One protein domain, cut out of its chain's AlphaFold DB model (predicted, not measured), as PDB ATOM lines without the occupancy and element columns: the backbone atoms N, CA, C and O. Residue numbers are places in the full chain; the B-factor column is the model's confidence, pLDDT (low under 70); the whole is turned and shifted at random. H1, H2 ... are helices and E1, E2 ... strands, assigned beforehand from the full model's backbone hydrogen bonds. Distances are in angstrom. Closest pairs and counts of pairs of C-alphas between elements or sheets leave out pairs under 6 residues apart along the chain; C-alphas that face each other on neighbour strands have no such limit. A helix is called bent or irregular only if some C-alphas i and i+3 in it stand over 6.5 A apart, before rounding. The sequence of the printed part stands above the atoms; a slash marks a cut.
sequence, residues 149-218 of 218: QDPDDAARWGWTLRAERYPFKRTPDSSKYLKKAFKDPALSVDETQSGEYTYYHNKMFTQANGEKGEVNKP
ATOM      1  N   GLN A 149      17.132 -13.630 -34.894       71.88
ATOM      2  CA  GLN A 149      15.951 -12.771 -34.946       71.88
ATOM      3  C   GLN A 149      14.955 -13.271 -35.997       71.88
ATOM      4  O   GLN A 149      13.745 -13.179 -35.803       71.88
ATOM      5  N   ASP A 150      15.486 -13.844 -37.076       74.06
ATOM      6  CA  ASP A 150      14.740 -14.537 -38.113       74.06
ATOM      7  C   ASP A 150      14.822 -16.061 -37.868       74.06
ATOM      8  O   ASP A 150      15.924 -16.600 -37.695       74.06
ATOM      9  N   PRO A 151      13.691 -16.790 -37.815       70.44
ATOM     10  CA  PRO A 151      13.702 -18.249 -37.713       70.44
ATOM     11  C   PRO A 151      14.475 -18.939 -38.850       70.44
ATOM     12  O   PRO A 151      15.063 -20.001 -38.619       70.44
ATOM     13  N   ASP A 152      14.544 -18.342 -40.041       78.00
ATOM     14  CA  ASP A 152      15.334 -18.877 -41.151       78.00
ATOM     15  C   ASP A 152      16.841 -18.777 -40.874       78.00
ATOM     16  O   ASP A 152      17.619 -19.613 -41.343       78.00
ATOM     17  N   ASP A 153      17.280 -17.824 -40.047       76.75
ATOM     18  CA  ASP A 153      18.676 -17.733 -39.611       76.75
ATOM     19  C   ASP A 153      19.040 -18.933 -38.741       76.75
ATOM     20  O   ASP A 153      20.079 -19.558 -38.956       76.75
ATOM     21  N   ALA A 154      18.168 -19.310 -37.802       77.88
ATOM     22  CA  ALA A 154      18.381 -20.502 -36.986       77.88
ATOM     23  C   ALA A 154      18.498 -21.756 -37.871       77.88
ATOM     24  O   ALA A 154      19.379 -22.594 -37.650       77.88
ATOM     25  N   ALA A 155      17.679 -21.847 -38.925       80.88
ATOM     26  CA  ALA A 155      17.735 -22.944 -39.887       80.88
ATOM     27  C   ALA A 155      19.057 -23.007 -40.668       80.88
ATOM     28  O   ALA A 155      19.614 -24.096 -40.841       80.88
ATOM     29  N   ARG A 156      19.602 -21.857 -41.093       78.25
ATOM     30  CA  ARG A 156      20.932 -21.781 -41.731       78.25
ATOM     31  C   ARG A 156      22.060 -22.215 -40.794       78.25
ATOM     32  O   ARG A 156      23.069 -22.740 -41.256       78.25
ATOM     33  N   TRP A 157      21.863 -22.048 -39.490       75.44
ATOM     34  CA  TRP A 157      22.785 -22.477 -38.438       75.44
ATOM     35  C   TRP A 157      22.528 -23.898 -37.931       75.44
ATOM     36  O   TRP A 157      22.934 -24.255 -36.832       75.44
ATOM     37  N   GLY A 158      21.869 -24.732 -38.735       82.81
ATOM     38  CA  GLY A 158      21.783 -26.163 -38.468       82.81
ATOM     39  C   GLY A 158      20.642 -26.566 -37.532       82.81
ATOM     40  O   GLY A 158      20.482 -27.758 -37.240       82.81
ATOM     41  N   TRP A 159      19.834 -25.602 -37.075       84.88
ATOM     42  CA  TRP A 159      18.684 -25.856 -36.215       84.88
ATOM     43  C   TRP A 159      17.438 -26.215 -37.025       84.88
ATOM     44  O   TRP A 159      17.151 -25.658 -38.078       84.88
ATOM     45  N   THR A 160      16.645 -27.142 -36.511       83.88
ATOM     46  CA  THR A 160      15.333 -27.486 -37.049       83.88
ATOM     47  C   THR A 160      14.310 -27.301 -35.943       83.88
ATOM     48  O   THR A 160      14.379 -27.989 -34.924       83.88
ATOM     49  N   LEU A 161      13.353 -26.395 -36.153       84.38
ATOM     50  CA  LEU A 161      12.166 -26.307 -35.312       84.38
ATOM     51  C   LEU A 161      11.167 -27.380 -35.743       84.38
ATOM     52  O   LEU A 161      10.721 -27.414 -36.889       84.38
ATOM     53  N   ARG A 162      10.772 -28.222 -34.797       83.56
ATOM     54  CA  ARG A 162       9.598 -29.076 -34.904       83.56
ATOM     55  C   ARG A 162       8.527 -28.506 -33.986       83.56
ATOM     56  O   ARG A 162       8.691 -28.515 -32.771       83.56
ATOM     57  N   ALA A 163       7.448 -28.016 -34.581       86.19
ATOM     58  CA  ALA A 163       6.261 -27.584 -33.859       86.19
ATOM     59  C   ALA A 163       5.144 -28.607 -34.082       86.19
ATOM     60  O   ALA A 163       4.823 -28.942 -35.223       86.19
ATOM     61  N   GLU A 164       4.560 -29.101 -33.000       85.75
ATOM     62  CA  GLU A 164       3.418 -30.006 -33.028       85.75
ATOM     63  C   GLU A 164       2.309 -29.401 -32.171       85.75
ATOM     64  O   GLU A 164       2.554 -28.965 -31.049       85.75
ATOM     65  N   ARG A 165       1.096 -29.309 -32.712       87.50
ATOM     66  CA  ARG A 165      -0.075 -28.808 -31.985       87.50
ATOM     67  C   ARG A 165      -1.011 -29.955 -31.667       87.50
ATOM     68  O   ARG A 165      -0.975 -30.979 -32.348       87.50
ATOM     69  N   TYR A 166      -1.855 -29.761 -30.660       84.06
ATOM     70  CA  TYR A 166      -2.949 -30.684 -30.405       84.06
ATOM     71  C   TYR A 166      -3.848 -30.828 -31.660       84.06
ATOM     72  O   TYR A 166      -4.116 -29.823 -32.326       84.06
ATOM     73  N   PRO A 167      -4.332 -32.038 -32.000       88.62
ATOM     74  CA  PRO A 167      -4.029 -33.315 -31.356       88.62
ATOM     75  C   PRO A 167      -2.622 -33.812 -31.713       88.62
ATOM     76  O   PRO A 167      -2.253 -33.906 -32.886       88.62
ATOM     77  N   PHE A 168      -1.839 -34.159 -30.690       82.81
ATOM     78  CA  PHE A 168      -0.472 -34.634 -30.883       82.81
ATOM     79  C   PHE A 168      -0.465 -36.057 -31.462       82.81
ATOM     80  O   PHE A 168      -1.200 -36.930 -31.001       82.81
ATOM     81  N   LYS A 169       0.398 -36.320 -32.450       84.06
ATOM     82  CA  LYS A 169       0.615 -37.662 -33.020       84.06
ATOM     83  C   LYS A 169       1.420 -38.549 -32.076       84.06
ATOM     84  O   LYS A 169       1.273 -39.768 -32.094       84.06
ATOM     85  N   ARG A 170       2.298 -37.936 -31.281       82.06
ATOM     86  CA  ARG A 170       3.046 -38.581 -30.198       82.06
ATOM     87  C   ARG A 170       2.746 -37.879 -28.883       82.06
ATOM     88  O   ARG A 170       2.515 -36.678 -28.871       82.06
ATOM     89  N   THR A 171       2.816 -38.606 -27.777       79.12
ATOM     90  CA  THR A 171       2.759 -37.996 -26.445       79.12
ATOM     91  C   THR A 171       3.930 -37.016 -26.288       79.12
ATOM     92  O   THR A 171       5.071 -37.465 -26.429       79.12
ATOM     93  N   PRO A 172       3.690 -35.723 -25.988       77.12
ATOM     94  CA  PRO A 172       4.766 -34.766 -25.735       77.12
ATOM     95  C   PRO A 172       5.709 -35.253 -24.635       77.12
ATOM     96  O   PRO A 172       5.264 -35.846 -23.643       77.12
ATOM     97  N   ASP A 173       7.003 -34.970 -24.748       73.88
ATOM     98  CA  ASP A 173       8.011 -35.508 -23.820       73.88
ATOM     99  C   ASP A 173       7.825 -34.952 -22.388       73.88
ATOM    100  O   ASP A 173       8.120 -35.607 -21.380       73.88
ATOM    101  N   SER A 174       7.237 -33.757 -22.290       70.38
ATOM    102  CA  SER A 174       6.893 -33.067 -21.042       70.38
ATOM    103  C   SER A 174       5.630 -33.604 -20.355       70.38
ATOM    104  O   SER A 174       5.414 -33.323 -19.172       70.38
ATOM    105  N   SER A 175       4.820 -34.427 -21.034       71.75
ATOM    106  CA  SER A 175       3.509 -34.881 -20.539       71.75
ATOM    107  C   SER A 175       3.594 -35.553 -19.172       71.75
ATOM    108  O   SER A 175       2.739 -35.350 -18.311       71.75
ATOM    109  N   LYS A 176       4.648 -36.341 -18.929       73.69
ATOM    110  CA  LYS A 176       4.844 -37.033 -17.646       73.69
ATOM    111  C   LYS A 176       5.035 -36.069 -16.468       73.69
ATOM    112  O   LYS A 176       4.638 -36.400 -15.357       73.69
ATOM    113  N   TYR A 177       5.589 -34.884 -16.719       70.12
ATOM    114  CA  TYR A 177       5.852 -33.870 -15.700       70.12
ATOM    115  C   TYR A 177       4.691 -32.879 -15.543       70.12
ATOM    116  O   TYR A 177       4.472 -32.364 -14.451       70.12
ATOM    117  N   LEU A 178       3.914 -32.649 -16.607       71.88
ATOM    118  CA  LEU A 178       2.833 -31.658 -16.621       71.88
ATOM    119  C   LEU A 178       1.461 -32.219 -16.227       71.88
ATOM    120  O   LEU A 178       0.574 -31.451 -15.869       71.88
ATOM    121  N   LYS A 179       1.291 -33.549 -16.182       72.88
ATOM    122  CA  LYS A 179       0.030 -34.208 -15.781       72.88
ATOM    123  C   LYS A 179      -0.564 -33.700 -14.467       72.88
ATOM    124  O   LYS A 179      -1.781 -33.697 -14.326       72.88
ATOM    125  N   LYS A 180       0.269 -33.333 -13.486       70.19
ATOM    126  CA  LYS A 180      -0.214 -32.789 -12.208       70.19
ATOM    127  C   LYS A 180      -0.648 -31.328 -12.343       70.19
ATOM    128  O   LYS A 180      -1.663 -30.969 -11.765       70.19
ATOM    129  N   ALA A 181       0.075 -30.532 -13.131       68.56
ATOM    130  CA  ALA A 181      -0.262 -29.134 -13.391       68.56
ATOM    131  C   ALA A 181      -1.587 -29.005 -14.158       68.56
ATOM    132  O   ALA A 181      -2.427 -28.201 -13.786       68.56
ATOM    133  N   PHE A 182      -1.836 -29.864 -15.152       71.88
ATOM    134  CA  PHE A 182      -3.103 -29.868 -15.899       71.88
ATOM    135  C   PHE A 182      -4.324 -30.309 -15.082       71.88
ATOM    136  O   PHE A 182      -5.454 -30.114 -15.515       71.88
ATOM    137  N   LYS A 183      -4.114 -30.912 -13.907       76.88
ATOM    138  CA  LYS A 183      -5.185 -31.308 -12.983       76.88
ATOM    139  C   LYS A 183      -5.491 -30.245 -11.930       76.88
ATOM    140  O   LYS A 183      -6.338 -30.502 -11.081       76.88
ATOM    141  N   ASP A 184      -4.790 -29.112 -11.940       78.00
ATOM    142  CA  ASP A 184      -5.036 -28.033 -10.992       78.00
ATOM    143  C   ASP A 184      -6.373 -27.342 -11.324       78.00
ATOM    144  O   ASP A 184      -6.486 -26.702 -12.373       78.00
ATOM    145  N   PRO A 185      -7.401 -27.456 -10.462       78.56
ATOM    146  CA  PRO A 185      -8.698 -26.846 -10.727       78.56
ATOM    147  C   PRO A 185      -8.662 -25.313 -10.642       78.56
ATOM    148  O   PRO A 185      -9.539 -24.665 -11.206       78.56
ATOM    149  N   ALA A 186      -7.671 -24.722  -9.959       82.62
ATOM    150  CA  ALA A 186      -7.500 -23.271  -9.898       82.62
ATOM    151  C   ALA A 186      -6.819 -22.706 -11.157       82.62
ATOM    152  O   ALA A 186      -6.943 -21.516 -11.443       82.62
ATOM    153  N   LEU A 187      -6.112 -23.553 -11.912       73.00
ATOM    154  CA  LEU A 187      -5.387 -23.203 -13.133       73.00
ATOM    155  C   LEU A 187      -5.710 -24.210 -14.243       73.00
ATOM    156  O   LEU A 187      -4.825 -24.890 -14.765       73.00
ATOM    157  N   SER A 188      -6.991 -24.309 -14.606       73.19
ATOM    158  CA  SER A 188      -7.429 -25.196 -15.682       73.19
ATOM    159  C   SER A 188      -6.754 -24.819 -17.004       73.19
ATOM    160  O   SER A 188      -6.906 -23.693 -17.484       73.19
ATOM    161  N   VAL A 189      -6.034 -25.763 -17.605       73.88
ATOM    162  CA  VAL A 189      -5.396 -25.585 -18.913       73.88
ATOM    163  C   VAL A 189      -6.217 -26.301 -19.976       73.88
ATOM    164  O   VAL A 189      -6.516 -27.486 -19.835       73.88
ATOM    165  N   ASP A 190      -6.553 -25.593 -21.052       80.19
ATOM    166  CA  ASP A 190      -7.173 -26.192 -22.230       80.19
ATOM    167  C   ASP A 190      -6.108 -26.915 -23.068       80.19
ATOM    168  O   ASP A 190      -5.251 -26.300 -23.713       80.19
ATOM    169  N   GLU A 191      -6.152 -28.245 -23.055       75.69
ATOM    170  CA  GLU A 191      -5.207 -29.083 -23.794       75.69
ATOM    171  C   GLU A 191      -5.296 -28.850 -25.312       75.69
ATOM    172  O   GLU A 191      -4.285 -28.951 -26.007       75.69
ATOM    173  N   THR A 192      -6.458 -28.442 -25.834       84.00
ATOM    174  CA  THR A 192      -6.649 -28.201 -27.275       84.00
ATOM    175  C   THR A 192      -5.869 -26.990 -27.788       84.00
ATOM    176  O   THR A 192      -5.570 -26.897 -28.978       84.00
ATOM    177  N   GLN A 193      -5.467 -26.094 -26.885       82.94
ATOM    178  CA  GLN A 193      -4.625 -24.937 -27.190       82.94
ATOM    179  C   GLN A 193      -3.129 -25.228 -27.019       82.94
ATOM    180  O   GLN A 193      -2.290 -24.349 -27.227       82.94
ATOM    181  N   SER A 194      -2.769 -26.457 -26.645       81.88
ATOM    182  CA  SER A 194      -1.387 -26.819 -26.354       81.88
ATOM    183  C   SER A 194      -0.560 -27.052 -27.622       81.88
ATOM    184  O   SER A 194      -1.039 -27.541 -28.651       81.88
ATOM    185  N   GLY A 195       0.730 -26.727 -27.528       85.06
ATOM    186  CA  GLY A 195       1.724 -26.987 -28.565       85.06
ATOM    187  C   GLY A 195       3.066 -27.393 -27.964       85.06
ATOM    188  O   GLY A 195       3.491 -26.841 -26.951       85.06
ATOM    189  N   GLU A 196       3.735 -28.351 -28.595       84.06
ATOM    190  CA  GLU A 196       5.110 -28.739 -28.299       84.06
ATOM    191  C   GLU A 196       6.035 -28.123 -29.353       84.06
ATOM    192  O   GLU A 196       5.813 -28.271 -30.556       84.06
ATOM    193  N   TYR A 197       7.080 -27.436 -28.897       82.12
ATOM    194  CA  TYR A 197       8.118 -26.868 -29.752       82.12
ATOM    195  C   TYR A 197       9.453 -27.496 -29.369       82.12
ATOM    196  O   TYR A 197       9.914 -27.353 -28.236       82.12
ATOM    197  N   THR A 198      10.078 -28.193 -30.310       81.75
ATOM    198  CA  THR A 198      11.387 -28.819 -30.120       81.75
ATOM    199  C   THR A 198      12.364 -28.274 -31.144       81.75
ATOM    200  O   THR A 198      12.092 -28.298 -32.342       81.75
ATOM    201  N   TYR A 199      13.517 -27.808 -30.678       80.75
ATOM    202  CA  TYR A 199      14.617 -27.392 -31.537       80.75
ATOM    203  C   TYR A 199      15.690 -28.475 -31.543       80.75
ATOM    204  O   TYR A 199      16.215 -28.843 -30.495       80.75
ATOM    205  N   TYR A 200      16.020 -28.975 -32.730       82.56
ATOM    206  CA  TYR A 200      17.098 -29.936 -32.934       82.56
ATOM    207  C   TYR A 200      18.239 -29.259 -33.667       82.56
ATOM    208  O   TYR A 200      18.032 -28.728 -34.751       82.56
ATOM    209  N   HIS A 201      19.447 -29.326 -33.130       84.06
ATOM    210  CA  HIS A 201      20.636 -28.974 -33.891       84.06
ATOM    211  C   HIS A 201      21.097 -30.227 -34.632       84.06
ATOM    212  O   HIS A 201      21.781 -31.061 -34.051       84.06
ATOM    213  N   ASN A 202      20.608 -30.442 -35.854       81.50
ATOM    214  CA  ASN A 202      20.743 -31.722 -36.560       81.50
ATOM    215  C   ASN A 202      21.185 -31.601 -38.023       81.50
ATOM    216  O   ASN A 202      21.331 -32.619 -38.702       81.50
ATOM    217  N   LYS A 203      21.393 -30.381 -38.518       81.50
ATOM    218  CA  LYS A 203      21.871 -30.127 -39.877       81.50
ATOM    219  C   LYS A 203      23.287 -29.566 -39.839       81.50
ATOM    220  O   LYS A 203      23.665 -28.859 -38.911       81.50
ATOM    221  N   MET A 204      24.054 -29.870 -40.882       80.00
ATOM    222  CA  MET A 204      25.336 -29.209 -41.115       80.00
ATOM    223  C   MET A 204      25.108 -27.709 -41.300       80.00
ATOM    224  O   MET A 204      24.143 -27.304 -41.948       80.00
ATOM    225  N   PHE A 205      26.019 -26.907 -40.769       80.94
ATOM    226  CA  PHE A 205      25.994 -25.458 -40.909       80.94
ATOM    227  C   PHE A 205      27.403 -24.927 -41.149       80.94
ATOM    228  O   PHE A 205      28.391 -25.634 -40.943       80.94
ATOM    229  N   THR A 206      27.496 -23.686 -41.608       77.62
ATOM    230  CA  THR A 206      28.771 -23.001 -41.815       77.62
ATOM    231  C   THR A 206      28.897 -21.888 -40.791       77.62
ATOM    232  O   THR A 206      28.003 -21.057 -40.651       77.62
ATOM    233  N   GLN A 207      30.004 -21.897 -40.059       72.31
ATOM    234  CA  GLN A 207      30.352 -20.865 -39.096       72.31
ATOM    235  C   GLN A 207      30.752 -19.571 -39.819       72.31
ATOM    236  O   GLN A 207      31.090 -19.573 -41.002       72.31
ATOM    237  N   ALA A 208      30.771 -18.450 -39.098       65.56
ATOM    238  CA  ALA A 208      31.115 -17.142 -39.665       65.56
ATOM    239  C   ALA A 208      32.533 -17.074 -40.274       65.56
ATOM    240  O   ALA A 208      32.782 -16.270 -41.166       65.56
ATOM    241  N   ASN A 209      33.448 -17.934 -39.823       73.50
ATOM    242  CA  ASN A 209      34.804 -18.073 -40.361       73.50
ATOM    243  C   ASN A 209      34.884 -18.983 -41.609       73.50
ATOM    244  O   ASN A 209      35.977 -19.224 -42.114       73.50
ATOM    245  N   GLY A 210      33.753 -19.496 -42.106       72.81
ATOM    246  CA  GLY A 210      33.683 -20.393 -43.262       72.81
ATOM    247  C   GLY A 210      33.898 -21.875 -42.941       72.81
ATOM    248  O   GLY A 210      33.775 -22.715 -43.834       72.81
ATOM    249  N   GLU A 211      34.180 -22.231 -41.686       77.81
ATOM    250  CA  GLU A 211      34.344 -23.626 -41.276       77.81
ATOM    251  C   GLU A 211      32.996 -24.345 -41.184       77.81
ATOM    252  O   GLU A 211      31.968 -23.757 -40.836       77.81
ATOM    253  N   LYS A 212      32.986 -25.653 -41.459       78.56
ATOM    254  CA  LYS A 212      31.804 -26.480 -41.198       78.56
ATOM    255  C   LYS A 212      31.641 -26.651 -39.691       78.56
ATOM    256  O   LYS A 212      32.577 -27.032 -38.998       78.56
ATOM    257  N   GLY A 213      30.452 -26.356 -39.192       69.75
ATOM    258  CA  GLY A 213      30.056 -26.676 -37.834       69.75
ATOM    259  C   GLY A 213      29.648 -28.141 -37.727       69.75
ATOM    260  O   GLY A 213      28.927 -28.659 -38.584       69.75
ATOM    261  N   GLU A 214      30.115 -28.816 -36.681       67.75
ATOM    262  CA  GLU A 214      29.699 -30.183 -36.390       67.75
ATOM    263  C   GLU A 214      28.394 -30.186 -35.595       67.75
ATOM    264  O   GLU A 214      28.203 -29.447 -34.625       67.75
ATOM    265  N   VAL A 215      27.481 -31.057 -36.011       65.75
ATOM    266  CA  VAL A 215      26.329 -31.431 -35.204       65.75
ATOM    267  C   VAL A 215      26.845 -32.308 -34.071       65.75
ATOM    268  O   VAL A 215      27.297 -33.424 -34.328       65.75
ATOM    269  N   ASN A 216      26.754 -31.838 -32.825       54.84
ATOM    270  CA  ASN A 216      26.870 -32.734 -31.678       54.84
ATOM    271  C   ASN A 216      25.763 -33.783 -31.807       54.84
ATOM    272  O   ASN A 216      24.587 -33.483 -31.597       54.84
ATOM    273  N   LYS A 217      26.135 -34.998 -32.221       41.56
ATOM    274  CA  LYS A 217      25.231 -36.140 -32.130       41.56
ATOM    275  C   LYS A 217      24.999 -36.401 -30.635       41.56
ATOM    276  O   LYS A 217      25.982 -36.369 -29.893       41.56
ATOM    277  N   PRO A 218      23.737 -36.553 -30.202       43.34
ATOM    278  CA  PRO A 218      23.425 -36.878 -28.815       43.34
ATOM    279  C   PRO A 218      24.065 -38.199 -28.385       43.34
ATOM    280  O   PRO A 218      24.276 -39.069 -29.266       43.34
TER     281      PRO A 218
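Overview. This is residues 149 to 218 of the 218 residues of an uncharacterized protein of Colletotrichum sublineola (UniProt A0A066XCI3). With little regular structure, this is a long, thin two-stranded antiparallel ribbon, E1 and E2, with the small helix H1 near one end and irregular loops reaching beyond both ends. The short helix H2 sticks out from the excursion joining the strands. The 70 printed residues hold H1, E1, H2, E2 in that order, 24 residues in named elements, class mixed; the whole is only just extended, close to loose, radius of gyration of the C-alphas 17.0 A, spanning 54 by 26 by 22 A.

Along the chain. E1, residues 159 to 165, begins at C-alpha 159 (18.684, -25.856, -36.215) and measures 19.5 A. E2, residues 195 to 201, measures 19.7 A, ending at C-alpha 201 (20.636, -28.974, -33.891). H1 is residues 151 to 156, 9.0 A; H2 is residues 175 to 178, 5.1 A.

Arrangement. E1 and E2 are antiparallel at 165 degrees; N 160 and O 200, 2.7 A, are within hydrogen-bond range. The closest C-alphas of H1 and E1, Ala 154 and Thr 160, are 7.6 A apart. H1 and H2 are apart. In H1 every O i to N i+4 pair is within range; H2 is too short for one.

Size, cuts and confidence. The printed part has no cut. The H2 to E2 link is long, 16 residues. pLDDT is under 70 at residues 181, 208 and 213 to 218.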